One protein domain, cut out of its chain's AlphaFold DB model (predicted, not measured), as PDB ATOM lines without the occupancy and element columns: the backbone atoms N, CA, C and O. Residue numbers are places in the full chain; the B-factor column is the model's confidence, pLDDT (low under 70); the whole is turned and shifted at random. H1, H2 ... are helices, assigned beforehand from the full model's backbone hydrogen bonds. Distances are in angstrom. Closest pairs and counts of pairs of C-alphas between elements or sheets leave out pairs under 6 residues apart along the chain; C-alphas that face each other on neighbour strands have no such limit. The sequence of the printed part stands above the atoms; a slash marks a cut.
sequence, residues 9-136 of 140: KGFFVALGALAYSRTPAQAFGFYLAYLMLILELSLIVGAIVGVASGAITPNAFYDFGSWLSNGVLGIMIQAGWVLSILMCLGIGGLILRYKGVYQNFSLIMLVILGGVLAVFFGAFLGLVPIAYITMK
ATOM      1  N   LYS A   9     200.120 166.918 181.129       51.00
ATOM      2  CA  LYS A   9     198.653 166.977 181.024       51.00
ATOM      3  C   LYS A   9     198.153 167.713 179.770       51.00
ATOM      4  O   LYS A   9     197.204 167.258 179.144       51.00
ATOM      5  N   GLY A  10     198.798 168.811 179.373       52.75
ATOM      6  CA  GLY A  10     198.478 169.555 178.150       52.75
ATOM      7  C   GLY A  10     198.859 168.801 176.874       52.75
ATOM      8  O   GLY A  10     198.147 168.898 175.880       52.75
ATOM      9  N   PHE A  11     199.919 167.986 176.911       55.47
ATOM     10  CA  PHE A  11     200.323 167.139 175.783       55.47
ATOM     11  C   PHE A  11     199.271 166.069 175.446       55.47
ATOM     12  O   PHE A  11     198.909 165.916 174.280       55.47
ATOM     13  N   PHE A  12     198.716 165.378 176.451       56.03
ATOM     14  CA  PHE A  12     197.646 164.391 176.236       56.03
ATOM     15  C   PHE A  12     196.336 165.027 175.752       56.03
ATOM     16  O   PHE A  12     195.652 164.461 174.901       56.03
ATOM     17  N   VAL A  13     196.017 166.239 176.213       52.44
ATOM     18  CA  VAL A  13     194.874 167.013 175.697       52.44
ATOM     19  C   VAL A  13     195.125 167.469 174.248       52.44
ATOM     20  O   VAL A  13     194.222 167.404 173.414       52.44
ATOM     21  N   ALA A  14     196.362 167.838 173.900       52.31
ATOM     22  CA  ALA A  14     196.763 168.210 172.541       52.31
ATOM     23  C   ALA A  14     196.862 167.017 171.564       52.31
ATOM     24  O   ALA A  14     196.744 167.206 170.350       52.31
ATOM     25  N   LEU A  15     197.041 165.784 172.059       54.44
ATOM     26  CA  LEU A  15     196.959 164.554 171.254       54.44
ATOM     27  C   LEU A  15     195.542 164.355 170.689       54.44
ATOM     28  O   LEU A  15     195.399 164.050 169.506       54.44
ATOM     29  N   GLY A  16     194.509 164.616 171.499       53.31
ATOM     30  CA  GLY A  16     193.101 164.591 171.079       53.31
ATOM     31  C   GLY A  16     192.649 165.834 170.299       53.31
ATOM     32  O   GLY A  16     191.686 165.771 169.538       53.31
ATOM     33  N   ALA A  17     193.358 166.958 170.426       57.88
ATOM     34  CA  ALA A  17     193.089 168.176 169.663       57.88
ATOM     35  C   ALA A  17     193.668 168.076 168.238       57.88
ATOM     36  O   ALA A  17     194.729 168.618 167.925       57.88
ATOM     37  N   LEU A  18     192.961 167.369 167.351       58.09
ATOM     38  CA  LEU A  18     193.382 167.118 165.961       58.09
ATOM     39  C   LEU A  18     193.553 168.395 165.104       58.09
ATOM     40  O   LEU A  18     194.175 168.337 164.044       58.09
ATOM     41  N   ALA A  19     193.034 169.536 165.567       51.00
ATOM     42  CA  ALA A  19     193.127 170.837 164.904       51.00
ATOM     43  C   ALA A  19     194.438 171.606 165.186       51.00
ATOM     44  O   ALA A  19     194.732 172.573 164.489       51.00
ATOM     45  N   TYR A  20     195.238 171.198 166.176       57.88
ATOM     46  CA  TYR A  20     196.452 171.926 166.563       57.88
ATOM     47  C   TYR A  20     197.600 171.699 165.560       57.88
ATOM     48  O   TYR A  20     197.872 170.562 165.158       57.88
ATOM     49  N   SER A  21     198.293 172.768 165.156       59.81
ATOM     50  CA  SER A  21     199.515 172.691 164.339       59.81
ATOM     51  C   SER A  21     200.683 172.246 165.219       59.81
ATOM     52  O   SER A  21     201.016 172.915 166.194       59.81
ATOM     53  N   ARG A  22     201.287 171.096 164.911       64.81
ATOM     54  CA  ARG A  22     202.317 170.475 165.762       64.81
ATOM     55  C   ARG A  22     203.725 170.769 165.255       64.81
ATOM     56  O   ARG A  22     203.970 170.742 164.052       64.81
ATOM     57  N   THR A  23     204.666 170.967 166.177       71.38
ATOM     58  CA  THR A  23     206.104 170.998 165.859       71.38
ATOM     59  C   THR A  23     206.614 169.588 165.508       71.38
ATOM     60  O   THR A  23     205.970 168.603 165.882       71.38
ATOM     61  N   PRO A  24     207.782 169.437 164.850       66.00
ATOM     62  CA  PRO A  24     208.303 168.124 164.451       66.00
ATOM     63  C   PRO A  24     208.434 167.124 165.611       66.00
ATOM     64  O   PRO A  24     208.089 165.953 165.468       66.00
ATOM     65  N   ALA A  25     208.847 167.594 166.794       68.62
ATOM     66  CA  ALA A  25     208.947 166.762 167.995       68.62
ATOM     67  C   ALA A  25     207.568 166.299 168.513       68.62
ATOM     68  O   ALA A  25     207.412 165.154 168.935       68.62
ATOM     69  N   GLN A  26     206.541 167.153 168.439       67.06
ATOM     70  CA  GLN A  26     205.171 166.789 168.822       67.06
ATOM     71  C   GLN A  26     204.488 165.891 167.785       67.06
ATOM     72  O   GLN A  26     203.697 165.028 168.161       67.06
ATOM     73  N   ALA A  27     204.796 166.057 166.497       69.00
ATOM     74  CA  ALA A  27     204.314 165.174 165.439       69.00
ATOM     75  C   ALA A  27     204.898 163.762 165.574       69.00
ATOM     76  O   ALA A  27     204.172 162.785 165.405       69.00
ATOM     77  N   PHE A  28     206.171 163.649 165.965       73.50
ATOM     78  CA  PHE A  28     206.769 162.363 166.320       73.50
ATOM     79  C   PHE A  28     206.105 161.739 167.556       73.50
ATOM     80  O   PHE A  28     205.787 160.553 167.552       73.50
ATOM     81  N   GLY A  29     205.813 162.538 168.589       73.94
ATOM     82  CA  GLY A  29     205.052 162.074 169.753       73.94
ATOM     83  C   GLY A  29     203.640 161.588 169.398       73.94
ATOM     84  O   GLY A  29     203.205 160.552 169.897       73.94
ATOM     85  N   PHE A  30     202.945 162.286 168.494       77.12
ATOM     86  CA  PHE A  30     201.647 161.866 167.954       77.12
ATOM     87  C   PHE A  30     201.758 160.559 167.168       77.12
ATOM     88  O   PHE A  30     200.976 159.642 167.407       77.12
ATOM     89  N   TYR A  31     202.749 160.461 166.278       80.69
ATOM     90  CA  TYR A  31     203.052 159.241 165.535       80.69
ATOM     91  C   TYR A  31     203.251 158.061 166.486       80.69
ATOM     92  O   TYR A  31     202.582 157.043 166.341       80.69
ATOM     93  N   LEU A  32     204.114 158.215 167.493       80.94
ATOM     94  CA  LEU A  32     204.449 157.140 168.420       80.94
ATOM     95  C   LEU A  32     203.245 156.733 169.280       80.94
ATOM     96  O   LEU A  32     202.990 155.543 169.444       80.94
ATOM     97  N   ALA A  33     202.473 157.700 169.782       83.25
ATOM     98  CA  ALA A  33     201.277 157.431 170.576       83.25
ATOM     99  C   ALA A  33     200.215 156.669 169.770       83.25
ATOM    100  O   ALA A  33     199.683 155.663 170.240       83.25
ATOM    101  N   TYR A  34     199.932 157.110 168.542       80.06
ATOM    102  CA  TYR A  34     198.957 156.438 167.684       80.06
ATOM    103  C   TYR A  34     199.454 155.095 167.156       80.06
ATOM    104  O   TYR A  34     198.654 154.178 166.993       80.06
ATOM    105  N   LEU A  35     200.758 154.948 166.940       83.06
ATOM    106  CA  LEU A  35     201.354 153.666 166.595       83.06
ATOM    107  C   LEU A  35     201.174 152.652 167.730       83.06
ATOM    108  O   LEU A  35     200.684 151.553 167.481       83.06
ATOM    109  N   MET A  36     201.491 153.035 168.969       85.00
ATOM    110  CA  MET A  36     201.272 152.185 170.145       85.00
ATOM    111  C   MET A  36     199.793 151.823 170.309       85.00
ATOM    112  O   MET A  36     199.467 150.656 170.505       85.00
ATOM    113  N   LEU A  37     198.893 152.792 170.125       85.31
ATOM    114  CA  LEU A  37     197.449 152.564 170.196       85.31
ATOM    115  C   LEU A  37     196.958 151.573 169.127       85.31
ATOM    116  O   LEU A  37     196.149 150.698 169.425       85.31
ATOM    117  N   ILE A  38     197.453 151.664 167.888       84.00
ATOM    118  CA  ILE A  38     197.091 150.706 166.830       84.00
ATOM    119  C   ILE A  38     197.655 149.312 167.130       84.00
ATOM    120  O   ILE A  38     196.963 148.322 166.884       84.00
ATOM    121  N   LEU A  39     198.871 149.211 167.675       84.12
ATOM    122  CA  LEU A  39     199.462 147.928 168.070       84.12
ATOM    123  C   LEU A  39     198.657 147.255 169.190       84.12
ATOM    124  O   LEU A  39     198.309 146.080 169.063       84.12
ATOM    125  N   GLU A  40     198.296 147.997 170.238       84.75
ATOM    126  CA  GLU A  40     197.473 147.482 171.339       84.75
ATOM    127  C   GLU A  40     196.084 147.047 170.859       84.75
ATOM    128  O   GLU A  40     195.635 145.942 171.173       84.75
ATOM    129  N   LEU A  41     195.416 147.863 170.040       84.88
ATOM    130  CA  LEU A  41     194.100 147.508 169.507       84.88
ATOM    131  C   LEU A  41     194.168 146.307 168.562       84.88
ATOM    132  O   LEU A  41     193.275 145.464 168.597       84.88
ATOM    133  N   SER A  42     195.233 146.177 167.768       81.50
ATOM    134  CA  SER A  42     195.440 145.000 166.913       81.50
ATOM    135  C   SER A  42     195.615 143.730 167.744       81.50
ATOM    136  O   SER A  42     195.089 142.682 167.372       81.50
ATOM    137  N   LEU A  43     196.293 143.821 168.892       80.12
ATOM    138  CA  LEU A  43     196.459 142.699 169.813       80.12
ATOM    139  C   LEU A  43     195.128 142.291 170.453       80.12
ATOM    140  O   LEU A  43     194.793 141.106 170.456       80.12
ATOM    141  N   ILE A  44     194.342 143.261 170.926       84.31
ATOM    142  CA  ILE A  44     193.022 143.012 171.526       84.31
ATOM    143  C   ILE A  44     192.064 142.411 170.491       84.31
ATOM    144  O   ILE A  44     191.429 141.390 170.752       84.31
ATOM    145  N   VAL A  45     191.975 143.009 169.300       84.44
ATOM    146  CA  VAL A  45     191.107 142.518 168.221       84.44
ATOM    147  C   VAL A  45     191.549 141.128 167.770       84.44
ATOM    148  O   VAL A  45     190.710 140.239 167.647       84.44
ATOM    149  N   GLY A  46     192.851 140.904 167.588       79.69
ATOM    150  CA  GLY A  46     193.391 139.595 167.228       79.69
ATOM    151  C   GLY A  46     193.080 138.518 168.271       79.69
ATOM    152  O   GLY A  46     192.691 137.411 167.902       79.69
ATOM    153  N   ALA A  47     193.152 138.853 169.563       77.38
ATOM    154  CA  ALA A  47     192.769 137.953 170.647       77.38
ATOM    155  C   ALA A  47     191.275 137.599 170.608       77.38
ATOM    156  O   ALA A  47     190.918 136.423 170.681       77.38
ATOM    157  N   ILE A  48     190.398 138.596 170.442       83.44
ATOM    158  CA  ILE A  48     188.943 138.386 170.363       83.44
ATOM    159  C   ILE A  48     188.593 137.512 169.159       83.44
ATOM    160  O   ILE A  48     187.845 136.545 169.298       83.44
ATOM    161  N   VAL A  49     189.152 137.816 167.986       82.81
ATOM    162  CA  VAL A  49     188.909 137.050 166.756       82.81
ATOM    163  C   VAL A  49     189.457 135.628 166.884       82.81
ATOM    164  O   VAL A  49     188.791 134.680 166.475       82.81
ATOM    165  N   GLY A  50     190.632 135.444 167.490       79.25
ATOM    166  CA  GLY A  50     191.203 134.119 167.729       79.25
ATOM    167  C   GLY A  50     190.361 133.259 168.679       79.25
ATOM    168  O   GLY A  50     190.177 132.071 168.420       79.25
ATOM    169  N   VAL A  51     189.776 133.849 169.727       78.69
ATOM    170  CA  VAL A  51     188.826 133.144 170.610       78.69
ATOM    171  C   VAL A  51     187.511 132.852 169.879       78.69
ATOM    172  O   VAL A  51     187.023 131.726 169.922       78.69
ATOM    173  N   ALA A  52     186.954 133.831 169.163       81.81
ATOM    174  CA  ALA A  52     185.682 133.687 168.451       81.81
ATOM    175  C   ALA A  52     185.742 132.673 167.295       81.81
ATOM    176  O   ALA A  52     184.755 132.002 167.006       81.81
ATOM    177  N   SER A  53     186.900 132.541 166.647       78.50
ATOM    178  CA  SER A  53     187.148 131.548 165.591       78.50
ATOM    179  C   SER A  53     187.454 130.145 166.130       78.50
ATOM    180  O   SER A  53     187.601 129.215 165.341       78.50
ATOM    181  N   GLY A  54     187.560 129.972 167.454       74.06
ATOM    182  CA  GLY A  54     187.926 128.703 168.087       74.06
ATOM    183  C   GLY A  54     189.409 128.335 167.956       74.06
ATOM    184  O   GLY A  54     189.809 127.270 168.418       74.06
ATOM    185  N   ALA A  55     190.230 129.209 167.363       71.62
ATOM    186  CA  ALA A  55     191.676 129.020 167.238       71.62
ATOM    187  C   ALA A  55     192.413 129.170 168.580       71.62
ATOM    188  O   ALA A  55     193.491 128.612 168.768       71.62
ATOM    189  N   ILE A  56     191.822 129.908 169.525       69.44
ATOM    190  CA  ILE A  56     192.319 130.085 170.889       69.44
ATOM    191  C   ILE A  56     191.302 129.476 171.843       69.44
ATOM    192  O   ILE A  56     190.174 129.956 171.955       69.44
ATOM    193  N   THR A  57     191.703 128.448 172.586       68.81
ATOM    194  CA  THR A  57     190.915 127.994 173.735       68.81
ATOM    195  C   THR A  57     191.123 128.960 174.910       68.81
ATOM    196  O   THR A  57     192.260 129.352 175.168       68.81
ATOM    197  N   PRO A  58     190.072 129.340 175.667       64.50
ATOM    198  CA  PRO A  58     190.188 130.263 176.810       64.50
ATOM    199  C   PRO A  58     191.224 129.815 177.853       64.50
ATOM    200  O   PRO A  58     191.840 130.620 178.545       64.50
ATOM    201  N   ASN A  59     191.445 128.505 177.915       64.38
ATOM    202  CA  ASN A  59     192.360 127.812 178.807       64.38
ATOM    203  C   ASN A  59     193.839 128.092 178.463       64.38
ATOM    204  O   ASN A  59     194.711 127.844 179.289       64.38
ATOM    205  N   ALA A  60     194.129 128.602 177.261       60.72
ATOM    206  CA  ALA A  60     195.478 128.894 176.778       60.72
ATOM    207  C   ALA A  60     196.051 130.229 177.299       60.72
ATOM    208  O   ALA A  60     197.206 130.537 177.026       60.72
ATOM    209  N   PHE A  61     195.287 131.015 178.074       61.56
ATOM    210  CA  PHE A  61     195.754 132.296 178.629       61.56
ATOM    211  C   PHE A  61     196.914 132.166 179.632       61.56
ATOM    212  O   PHE A  61     197.599 133.151 179.896       61.56
ATOM    213  N   TYR A  62     197.145 130.973 180.187       63.12
ATOM    214  CA  TYR A  62     198.207 130.736 181.170       63.12
ATOM    215  C   TYR A  62     199.605 130.583 180.550       63.12
ATOM    216  O   TYR A  62     200.594 130.711 181.267       63.12
ATOM    217  N   ASP A  63     199.701 130.349 179.238       72.19
ATOM    218  CA  ASP A  63     200.974 130.207 178.526       72.19
ATOM    219  C   ASP A  63     201.031 131.183 177.346       72.19
ATOM    220  O   ASP A  63     200.608 130.887 176.226       72.19
ATOM    221  N   PHE A  64     201.574 132.373 177.614       69.56
ATOM    222  CA  PHE A  64     201.744 133.432 176.619       69.56
ATOM    223  C   PHE A  64     202.598 132.989 175.417       69.56
ATOM    224  O   PHE A  64     202.355 133.433 174.294       69.56
ATOM    225  N   GLY A  65     203.570 132.092 175.623       69.00
ATOM    226  CA  GLY A  65     204.434 131.594 174.549       69.00
ATOM    227  C   GLY A  65     203.678 130.679 173.588       69.00
ATOM    228  O   GLY A  65     203.762 130.840 172.368       69.00
ATOM    229  N   SER A  66     202.872 129.770 174.135       67.56
ATOM    230  CA  SER A  66     201.990 128.897 173.356       67.56
ATOM    231  C   SER A  66     200.870 129.697 172.675       67.56
ATOM    232  O   SER A  66     200.547 129.458 171.509       67.56
ATOM    233  N   TRP A  67     200.341 130.723 173.349       66.69
ATOM    234  CA  TRP A  67     199.375 131.660 172.773       66.69
ATOM    235  C   TRP A  67     199.942 132.401 171.558       66.69
ATOM    236  O   TRP A  67     199.255 132.507 170.550       66.69
ATOM    237  N   LEU A  68     201.205 132.837 171.588       67.75
ATOM    238  CA  LEU A  68     201.852 133.416 170.405       67.75
ATOM    239  C   LEU A  68     202.037 132.373 169.283       67.75
ATOM    240  O   LEU A  68     201.810 132.670 168.112       67.75
ATOM    241  N   SER A  69     202.440 131.148 169.628       67.44
ATOM    242  CA  SER A  69     202.872 130.132 168.659       67.44
ATOM    243  C   SER A  69     201.737 129.384 167.941       67.44
ATOM    244  O   SER A  69     201.933 128.941 166.809       67.44
ATOM    245  N   ASN A  70     200.562 129.210 168.556       61.03
ATOM    246  CA  ASN A  70     199.505 128.305 168.063       61.03
ATOM    247  C   ASN A  70     198.627 128.893 166.938       61.03
ATOM    248  O   ASN A  70     197.403 128.809 166.973       61.03
ATOM    249  N   GLY A  71     199.223 129.528 165.927       58.84
ATOM    250  CA  GLY A  71     198.483 130.075 164.776       58.84
ATOM    251  C   GLY A  71     197.730 131.383 165.054       58.84
ATOM    252  O   GLY A  71     197.275 132.043 164.118       58.84
ATOM    253  N   VAL A  72     197.691 131.821 166.314       64.81
ATOM    254  CA  VAL A  72     197.166 133.127 166.732       64.81
ATOM    255  C   VAL A  72     197.909 134.254 166.034       64.81
ATOM    256  O   VAL A  72     197.278 135.173 165.534       64.81
ATOM    257  N   LEU A  73     199.229 134.133 165.882       67.44
ATOM    258  CA  LEU A  73     200.055 135.090 165.146       67.44
ATOM    259  C   LEU A  73     199.555 135.317 163.706       67.44
ATOM    260  O   LEU A  73     199.545 136.451 163.241       67.44
ATOM    261  N   GLY A  74     199.058 134.283 163.018       68.00
ATOM    262  CA  GLY A  74     198.501 134.420 161.665       68.00
ATOM    263  C   GLY A  74     197.183 135.197 161.640       68.00
ATOM    264  O   GLY A  74     197.007 136.104 160.823       68.00
ATOM    265  N   ILE A  75     196.286 134.895 162.582       70.19
ATOM    266  CA  ILE A  75     194.986 135.571 162.727       70.19
ATOM    267  C   ILE A  75     195.187 137.016 163.203       70.19
ATOM    268  O   ILE A  75     194.543 137.931 162.693       70.19
ATOM    269  N   MET A  76     196.124 137.243 164.125       67.56
ATOM    270  CA  MET A  76     196.518 138.566 164.610       67.56
ATOM    271  C   MET A  76     197.134 139.416 163.504       67.56
ATOM    272  O   MET A  76     196.797 140.592 163.400       67.56
ATOM    273  N   ILE A  77     198.007 138.846 162.665       72.25
ATOM    274  CA  ILE A  77     198.592 139.572 161.533       72.25
ATOM    275  C   ILE A  77     197.493 139.949 160.536       72.25
ATOM    276  O   ILE A  77     197.414 141.109 160.149       72.25
ATOM    277  N   GLN A  78     196.609 139.021 160.157       75.88
ATOM    278  CA  GLN A  78     195.531 139.318 159.204       75.88
ATOM    279  C   GLN A  78     194.540 140.355 159.745       75.88
ATOM    280  O   GLN A  78     194.252 141.345 159.069       75.88
ATOM    281  N   ALA A  79     194.051 140.168 160.974       76.44
ATOM    282  CA  ALA A  79     193.127 141.105 161.608       76.44
ATOM    283  C   ALA A  79     193.789 142.472 161.855       76.44
ATOM    284  O   ALA A  79     193.184 143.512 161.592       76.44
ATOM    285  N   GLY A  80     195.049 142.477 162.296       75.81
ATOM    286  CA  GLY A  80     195.835 143.686 162.537       75.81
ATOM    287  C   GLY A  80     196.157 144.462 161.260       75.81
ATOM    288  O   GLY A  80     196.205 145.694 161.287       75.81
ATOM    289  N   TRP A  81     196.312 143.779 160.124       78.44
ATOM    290  CA  TRP A  81     196.557 144.431 158.837       78.44
ATOM    291  C   TRP A  81     195.334 145.217 158.367       78.44
ATOM    292  O   TRP A  81     195.441 146.402 158.045       78.44
ATOM    293  N   VAL A  82     194.154 144.590 158.421       82.12
ATOM    294  CA  VAL A  82     192.877 145.239 158.089       82.12
ATOM    295  C   VAL A  82     192.602 146.398 159.050       82.12
ATOM    296  O   VAL A  82     192.255 147.497 158.612       82.12
ATOM    297  N   LEU A  83     192.819 146.188 160.353       82.06
ATOM    298  CA  LEU A  83     192.627 147.223 161.367       82.06
ATOM    299  C   LEU A  83     193.580 148.409 161.165       82.06
ATOM    300  O   LEU A  83     193.148 149.555 161.268       82.06
ATOM    301  N   SER A  84     194.848 148.157 160.826       79.75
ATOM    302  CA  SER A  84     195.834 149.212 160.551       79.75
ATOM    303  C   SER A  84     195.419 150.096 159.381       79.75
ATOM    304  O   SER A  84     195.531 151.318 159.476       79.75
ATOM    305  N   ILE A  85     194.912 149.502 158.295       82.44
ATOM    306  CA  ILE A  85     194.437 150.249 157.122       82.44
ATOM    307  C   ILE A  85     193.248 151.133 157.511       82.44
ATOM    308  O   ILE A  85     193.254 152.333 157.227       82.44
ATOM    309  N   LEU A  86     192.256 150.562 158.205       84.69
ATOM    310  CA  LEU A  86     191.065 151.291 158.650       84.69
ATOM    311  C   LEU A  86     191.410 152.423 159.618       84.69
ATOM    312  O   LEU A  86     190.880 153.522 159.480       84.69
ATOM    313  N   MET A  87     192.317 152.184 160.564       81.00
ATOM    314  CA  MET A  87     192.755 153.200 161.518       81.00
ATOM    315  C   MET A  87     193.547 154.314 160.842       81.00
ATOM    316  O   MET A  87     193.275 155.483 161.103       81.00
ATOM    317  N   CYS A  88     194.473 153.992 159.933       82.25
ATOM    318  CA  CYS A  88     195.210 155.010 159.184       82.25
ATOM    319  C   CYS A  88     194.257 155.883 158.351       82.25
ATOM    320  O   CYS A  88     194.302 157.111 158.450       82.25
ATOM    321  N   LEU A  89     193.330 155.281 157.597       81.75
ATOM    322  CA  LEU A  89     192.328 156.053 156.850       81.75
ATOM    323  C   LEU A  89     191.415 156.863 157.776       81.75
ATOM    324  O   LEU A  89     191.148 158.035 157.510       81.75
ATOM    325  N   GLY A  90     190.947 156.244 158.860       82.25
ATOM    326  CA  GLY A  90     190.027 156.843 159.818       82.25
ATOM    327  C   GLY A  90     190.637 158.061 160.497       82.25
ATOM    328  O   GLY A  90     190.044 159.135 160.462       82.25
ATOM    329  N   ILE A  91     191.848 157.929 161.045       78.00
ATOM    330  CA  ILE A  91     192.576 159.017 161.710       78.00
ATOM    331  C   ILE A  91     192.935 160.113 160.703       78.00
ATOM    332  O   ILE A  91     192.705 161.289 160.983       78.00
ATOM    333  N   GLY A  92     193.435 159.755 159.514       75.12
ATOM    334  CA  GLY A  92     193.744 160.726 158.460       75.12
ATOM    335  C   GLY A  92     192.513 161.523 158.011       75.12
ATOM    336  O   GLY A  92     192.568 162.751 157.904       75.12
ATOM    337  N   GLY A  93     191.377 160.846 157.826       74.69
ATOM    338  CA  GLY A  93     190.093 161.472 157.508       74.69
ATOM    339  C   GLY A  93     189.552 162.341 158.645       74.69
ATOM    340  O   GLY A  93     189.039 163.436 158.398       74.69
ATOM    341  N   LEU A  94     189.714 161.906 159.898       75.25
ATOM    342  CA  LEU A  94     189.314 162.682 161.070       75.25
ATOM    343  C   LEU A  94     190.118 163.986 161.160       75.25
ATOM    344  O   LEU A  94     189.532 165.050 161.345       75.25
ATOM    345  N   ILE A  95     191.438 163.926 160.955       73.62
ATOM    346  CA  ILE A  95     192.318 165.107 160.938       73.62
ATOM    347  C   ILE A  95     191.887 166.091 159.846       73.62
ATOM    348  O   ILE A  95     191.764 167.285 160.118       73.62
ATOM    349  N   LEU A  96     191.610 165.604 158.631       72.75
ATOM    350  CA  LEU A  96     191.111 166.429 157.523       72.75
ATOM    351  C   LEU A  96     189.795 167.133 157.876       72.75
ATOM    352  O   LEU A  96     189.638 168.321 157.588       72.75
ATOM    353  N   ARG A  97     188.865 166.411 158.512       69.19
ATOM    354  CA  ARG A  97     187.561 166.947 158.921       69.19
ATOM    355  C   ARG A  97     187.697 168.001 160.017       69.19
ATOM    356  O   ARG A  97     187.049 169.037 159.926       69.19
ATOM    357  N   TYR A  98     188.543 167.763 161.019       68.12
ATOM    358  CA  TYR A  98     188.752 168.702 162.126       68.12
ATOM    359  C   TYR A  98     189.562 169.939 161.731       68.12
ATOM    360  O   TYR A  98     189.303 171.012 162.267       68.12
ATOM    361  N   LYS A  99     190.514 169.820 160.796       64.50
ATOM    362  CA  LYS A  99     191.284 170.973 160.302       64.50
ATOM    363  C   LYS A  99     190.570 171.773 159.202       64.50
ATOM    364  O   LYS A  99     191.092 172.791 158.772       64.50
ATOM    365  N   GLY A 100     189.417 171.327 158.696       60.25
ATOM    366  CA  GLY A 100     188.681 172.070 157.665       60.25
ATOM    367  C   GLY A 100     189.324 172.070 156.268       60.25
ATOM    368  O   GLY A 100     188.835 172.741 155.365       60.25
ATOM    369  N   VAL A 101     190.413 171.319 156.052       62.66
ATOM    370  CA  VAL A 101     191.265 171.427 154.847       62.66
ATOM    371  C   VAL A 101     190.875 170.443 153.735       62.66
ATOM    372  O   VAL A 101     191.698 170.060 152.901       62.66
ATOM    373  N   TYR A 102     189.606 170.036 153.683       61.53
ATOM    374  CA  TYR A 102     189.072 169.133 152.650       61.53
ATOM    375  C   TYR A 102     189.134 169.721 151.229       61.53
ATOM    376  O   TYR A 102     189.035 168.982 150.258       61.53
ATOM    377  N   GLN A 103     189.335 171.035 151.086       57.53
ATOM    378  CA  GLN A 103     189.466 171.687 149.778       57.53
ATOM    379  C   GLN A 103     190.838 171.476 149.114       57.53
ATOM    380  O   GLN A 103     190.970 171.662 147.907       57.53
ATOM    381  N   ASN A 104     191.860 171.039 149.859       68.06
ATOM    382  CA  ASN A 104     193.173 170.755 149.287       68.06
ATOM    383  C   ASN A 104     193.257 169.292 148.838       68.06
ATOM    384  O   ASN A 104     193.587 168.405 149.628       68.06
ATOM    385  N   PHE A 105     193.034 169.054 147.541       73.00
ATOM    386  CA  PHE A 105     193.121 167.728 146.912       73.00
ATOM    387  C   PHE A 105     194.438 166.997 147.238       73.00
ATOM    388  O   PHE A 105     194.448 165.795 147.490       73.00
ATOM    389  N   SER A 106     195.543 167.745 147.349       73.06
ATOM    390  CA  SER A 106     196.859 167.219 147.734       73.06
ATOM    391  C   SER A 106     196.879 166.568 149.131       73.06
ATOM    392  O   SER A 106     197.550 165.554 149.318       73.06
ATOM    393  N   LEU A 107     196.119 167.084 150.106       70.56
ATOM    394  CA  LEU A 107     196.052 166.504 151.456       70.56
ATOM    395  C   LEU A 107     195.195 165.235 151.500       70.56
ATOM    396  O   LEU A 107     195.529 164.295 152.218       70.56
ATOM    397  N   ILE A 108     194.133 165.180 150.694       76.38
ATOM    398  CA  ILE A 108     193.324 163.965 150.527       76.38
ATOM    399  C   ILE A 108     194.168 162.863 149.879       76.38
ATOM    400  O   ILE A 108     194.179 161.733 150.369       76.38
ATOM    401  N   MET A 109     194.944 163.199 148.841       77.44
ATOM    402  CA  MET A 109     195.898 162.268 148.234       77.44
ATOM    403  C   MET A 109     196.920 161.745 149.246       77.44
ATOM    404  O   MET A 109     197.223 160.558 149.207       77.44
ATOM    405  N   LEU A 110     197.410 162.574 150.175       80.25
ATOM    406  CA  LEU A 110     198.337 162.122 151.219       80.25
ATOM    407  C   LEU A 110     197.702 161.115 152.191       80.25
ATOM    408  O   LEU A 110     198.373 160.172 152.605       80.25
ATOM    409  N   VAL A 111     196.424 161.283 152.551       82.12
ATOM    410  CA  VAL A 111     195.713 160.316 153.408       82.12
ATOM    411  C   VAL A 111     195.471 159.003 152.673       82.12
ATOM    412  O   VAL A 111     195.699 157.936 153.242       82.12
ATOM    413  N   ILE A 112     195.078 159.065 151.399       81.44
ATOM    414  CA  ILE A 112     194.940 157.868 150.558       81.44
ATOM    415  C   ILE A 112     196.298 157.177 150.405       81.44
ATOM    416  O   ILE A 112     196.383 155.961 150.556       81.44
ATOM    417  N   LEU A 113     197.371 157.943 150.191       82.75
ATOM    418  CA  LEU A 113     198.736 157.427 150.123       82.75
ATOM    419  C   LEU A 113     199.145 156.762 151.442       82.75
ATOM    420  O   LEU A 113     199.746 155.695 151.407       82.75
ATOM    421  N   GLY A 114     198.767 157.330 152.590       79.56
ATOM    422  CA  GLY A 114     198.931 156.702 153.904       79.56
ATOM    423  C   GLY A 114     198.184 155.382 154.032       79.56
ATOM    424  O   GLY A 114     198.751 154.405 154.507       79.56
ATOM    425  N   GLY A 115     196.956 155.308 153.525       79.06
ATOM    426  CA  GLY A 115     196.222 154.050 153.410       79.06
ATOM    427  C   GLY A 115     196.955 153.005 152.573       79.06
ATOM    428  O   GLY A 115     197.131 151.876 153.018       79.06
ATOM    429  N   VAL A 116     197.434 153.387 151.385       82.50
ATOM    430  CA  VAL A 116     198.186 152.493 150.487       82.50
ATOM    431  C   VAL A 116     199.505 152.050 151.127       82.50
ATOM    432  O   VAL A 116     199.841 150.871 151.090       82.50
ATOM    433  N   LEU A 117     200.230 152.957 151.779       80.94
ATOM    434  CA  LEU A 117     201.451 152.644 152.531       80.94
ATOM    435  C   LEU A 117     201.174 151.700 153.709       80.94
ATOM    436  O   LEU A 117     201.990 150.819 153.989       80.94
ATOM    437  N   ALA A 118     200.004 151.827 154.347       80.00
ATOM    438  CA  ALA A 118     199.559 150.913 155.393       80.00
ATOM    439  C   ALA A 118     199.323 149.488 154.871       80.00
ATOM    440  O   ALA A 118     199.515 148.525 155.613       80.00
ATOM    441  N   VAL A 119     198.966 149.333 153.591       77.38
ATOM    442  CA  VAL A 119     198.844 148.011 152.962       77.38
ATOM    443  C   VAL A 119     200.203 147.331 152.859       77.38
ATOM    444  O   VAL A 119     200.273 146.143 153.096       77.38
ATOM    445  N   PHE A 120     201.301 148.026 152.568       80.31
ATOM    446  CA  PHE A 120     202.595 147.344 152.392       80.31
ATOM    447  C   PHE A 120     203.323 147.061 153.708       80.31
ATOM    448  O   PHE A 120     203.913 145.998 153.875       80.31
ATOM    449  N   PHE A 121     203.286 148.011 154.639       79.31
ATOM    450  CA  PHE A 121     204.146 148.000 155.829       79.31
ATOM    451  C   PHE A 121     203.367 148.223 157.139       79.31
ATOM    452  O   PHE A 121     203.956 148.499 158.186       79.31
ATOM    453  N   GLY A 122     202.036 148.114 157.095       81.38
ATOM    454  CA  GLY A 122     201.165 148.270 158.257       81.38
ATOM    455  C   GLY A 122     201.120 149.700 158.801       81.38
ATOM    456  O   GLY A 122     201.462 150.675 158.126       81.38
ATOM    457  N   ALA A 123     200.711 149.830 160.064       75.50
ATOM    458  CA  ALA A 123     200.581 151.122 160.737       75.50
ATOM    459  C   ALA A 123     201.872 151.962 160.732       75.50
ATOM    460  O   ALA A 123     201.788 153.186 160.762       75.50
ATOM    461  N   PHE A 124     203.047 151.327 160.645       80.38
ATOM    462  CA  PHE A 124     204.351 151.996 160.685       80.38
ATOM    463  C   PHE A 124     204.516 153.019 159.555       80.38
ATOM    464  O   PHE A 124     204.758 154.193 159.807       80.38
ATOM    465  N   LEU A 125     204.327 152.610 158.300       79.75
ATOM    466  CA  LEU A 125     204.456 153.526 157.159       79.75
ATOM    467  C   LEU A 125     203.156 154.257 156.829       79.75
ATOM    468  O   LEU A 125     203.211 155.353 156.276       79.75
ATOM    469  N   GLY A 126     202.001 153.704 157.209       75.06
ATOM    470  CA  GLY A 126     200.715 154.371 157.005       75.06
ATOM    471  C   GLY A 126     200.556 155.658 157.818       75.06
ATOM    472  O   GLY A 126     199.984 156.635 157.331       75.06
ATOM    473  N   LEU A 127     201.129 155.700 159.025       77.75
ATOM    474  CA  LEU A 127     201.096 156.878 159.895       77.75
ATOM    475  C   LEU A 127     202.092 157.974 159.504       77.75
ATOM    476  O   LEU A 127     201.899 159.112 159.918       77.75
ATOM    477  N   VAL A 128     203.122 157.684 158.705       80.44
ATOM    478  CA  VAL A 128     204.129 158.681 158.290       80.44
ATOM    479  C   VAL A 128     203.502 159.866 157.535       80.44
ATOM    480  O   VAL A 128     203.660 161.005 157.988       80.44
ATOM    481  N   PRO A 129     202.751 159.665 156.433       75.69
ATOM    482  CA  PRO A 129     202.105 160.777 155.737       75.69
ATOM    483  C   PRO A 129     201.021 161.442 156.596       75.69
ATOM    484  O   PRO A 129     200.828 162.649 156.506       75.69
ATOM    485  N   ILE A 130     200.357 160.697 157.483       75.56
ATOM    486  CA  ILE A 130     199.336 161.247 158.387       75.56
ATOM    487  C   ILE A 130     199.973 162.181 159.422       75.56
ATOM    488  O   ILE A 130     199.497 163.298 159.626       75.56
ATOM    489  N   ALA A 131     201.083 161.772 160.037       72.56
ATOM    490  CA  ALA A 131     201.852 162.599 160.961       72.56
ATOM    491  C   ALA A 131     202.401 163.847 160.254       72.56
ATOM    492  O   ALA A 131     202.359 164.940 160.821       72.56
ATOM    493  N   TYR A 132     202.807 163.728 158.987       71.25
ATOM    494  CA  TYR A 132     203.214 164.876 158.180       71.25
ATOM    495  C   TYR A 132     202.084 165.903 157.988       71.25
ATOM    496  O   TYR A 132     202.301 167.104 158.149       71.25
ATOM    497  N   ILE A 133     200.848 165.452 157.755       71.00
ATOM    498  CA  ILE A 133     199.672 166.335 157.655       71.00
ATOM    499  C   ILE A 133     199.408 167.089 158.972       71.00
ATOM    500  O   ILE A 133     198.927 168.228 158.958       71.00
ATOM    501  N   THR A 134     199.757 166.509 160.125       65.75
ATOM    502  CA  THR A 134     199.589 167.204 161.415       65.75
ATOM    503  C   THR A 134     200.525 168.405 161.583       65.75
ATOM    504  O   THR A 134     200.144 169.358 162.266       65.75
ATOM    505  N   MET A 135     201.679 168.407 160.904       63.94
ATOM    506  CA  MET A 135     202.644 169.517 160.912       63.94
ATOM    507  C   MET A 135     202.254 170.672 159.987       63.94
ATOM    508  O   MET A 135     202.744 171.783 160.163       63.94
ATOM    509  N   LYS A 136     201.378 170.439 159.000       60.91
ATOM    510  CA  LYS A 136     200.967 171.502 158.079       60.91
ATOM    511  C   LYS A 136     200.018 172.477 158.782       60.91
ATOM    512  O   LYS A 136     199.063 172.046 159.439       60.91
TER     513      LYS A 136
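What this domain is: This is residues 9 to 136 of the 140 residues of an uncharacterized protein of Candidatus Diapherotrites archaeon (UniProt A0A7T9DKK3). Two long helices, H2 and H5, meet as a V, and the helical hairpin of H6 and H7 packs at its open end, H7 touching both arms. Short H1 is near H2 toward that end; short H3 and H4 lie at the closed end, where residues 61 to 66 stick out. The printed part has 128 residues with seven named helices, H1 to H7 along the chain, and no named strand: all helix. It is only just loose, close to compact, radius of gyration of the C-alphas 16.8 A, spanning 50 by 33 by 19 A.

How they stand to each other: H1, residues 9 to 16, is close to but not clearly touching H2, residues 24 to 52; the closest C-alphas, Leu 15 and Phe 30, are 6.3 A apart. H3, residues 58 to 62, and H4, residues 64 to 69, touch only at the corner, only just, with 3 pairs of C-alphas within 8 A. H2, with residues 38 to 50 alone, touches H5, residues 72 to 99, at a steep tilt of 43 degrees, opposite ways; their closest C-alphas, Gly 46 and Met 76, are 4.2 A apart. H6, residues 105 to 121, forms hairpins with H5 and with H7, residues 123 to 135. H2, H5, H6 and H7 form an up and down bundle, each running against the one before. Every O i to N i+4 pair is within hydrogen-bond range in H2, H4 and H5, but 3 of 4 in H1, 12 of 13 in H6, 5 of 9 in H7 and 0 of 1 in H3, which has 0 of 2 O i to N i+3 pairs within range.

Where its parts are: H1 begins at C-alpha 9 (198.653, 166.977, 181.024). H2 is 41.4 A long, H5 38.8 A and H6 24.3 A. H7 ends at C-alpha 135 (202.644, 169.517, 160.912).

The domain as a whole: The C-alphas farthest apart, Asn 59 and Gln 103, are 52.7 A apart. The printed part has no cut and no long link. Its mean pLDDT is 72.6; 48 residues are under 70, among them 9 to 22 and 64 to 74.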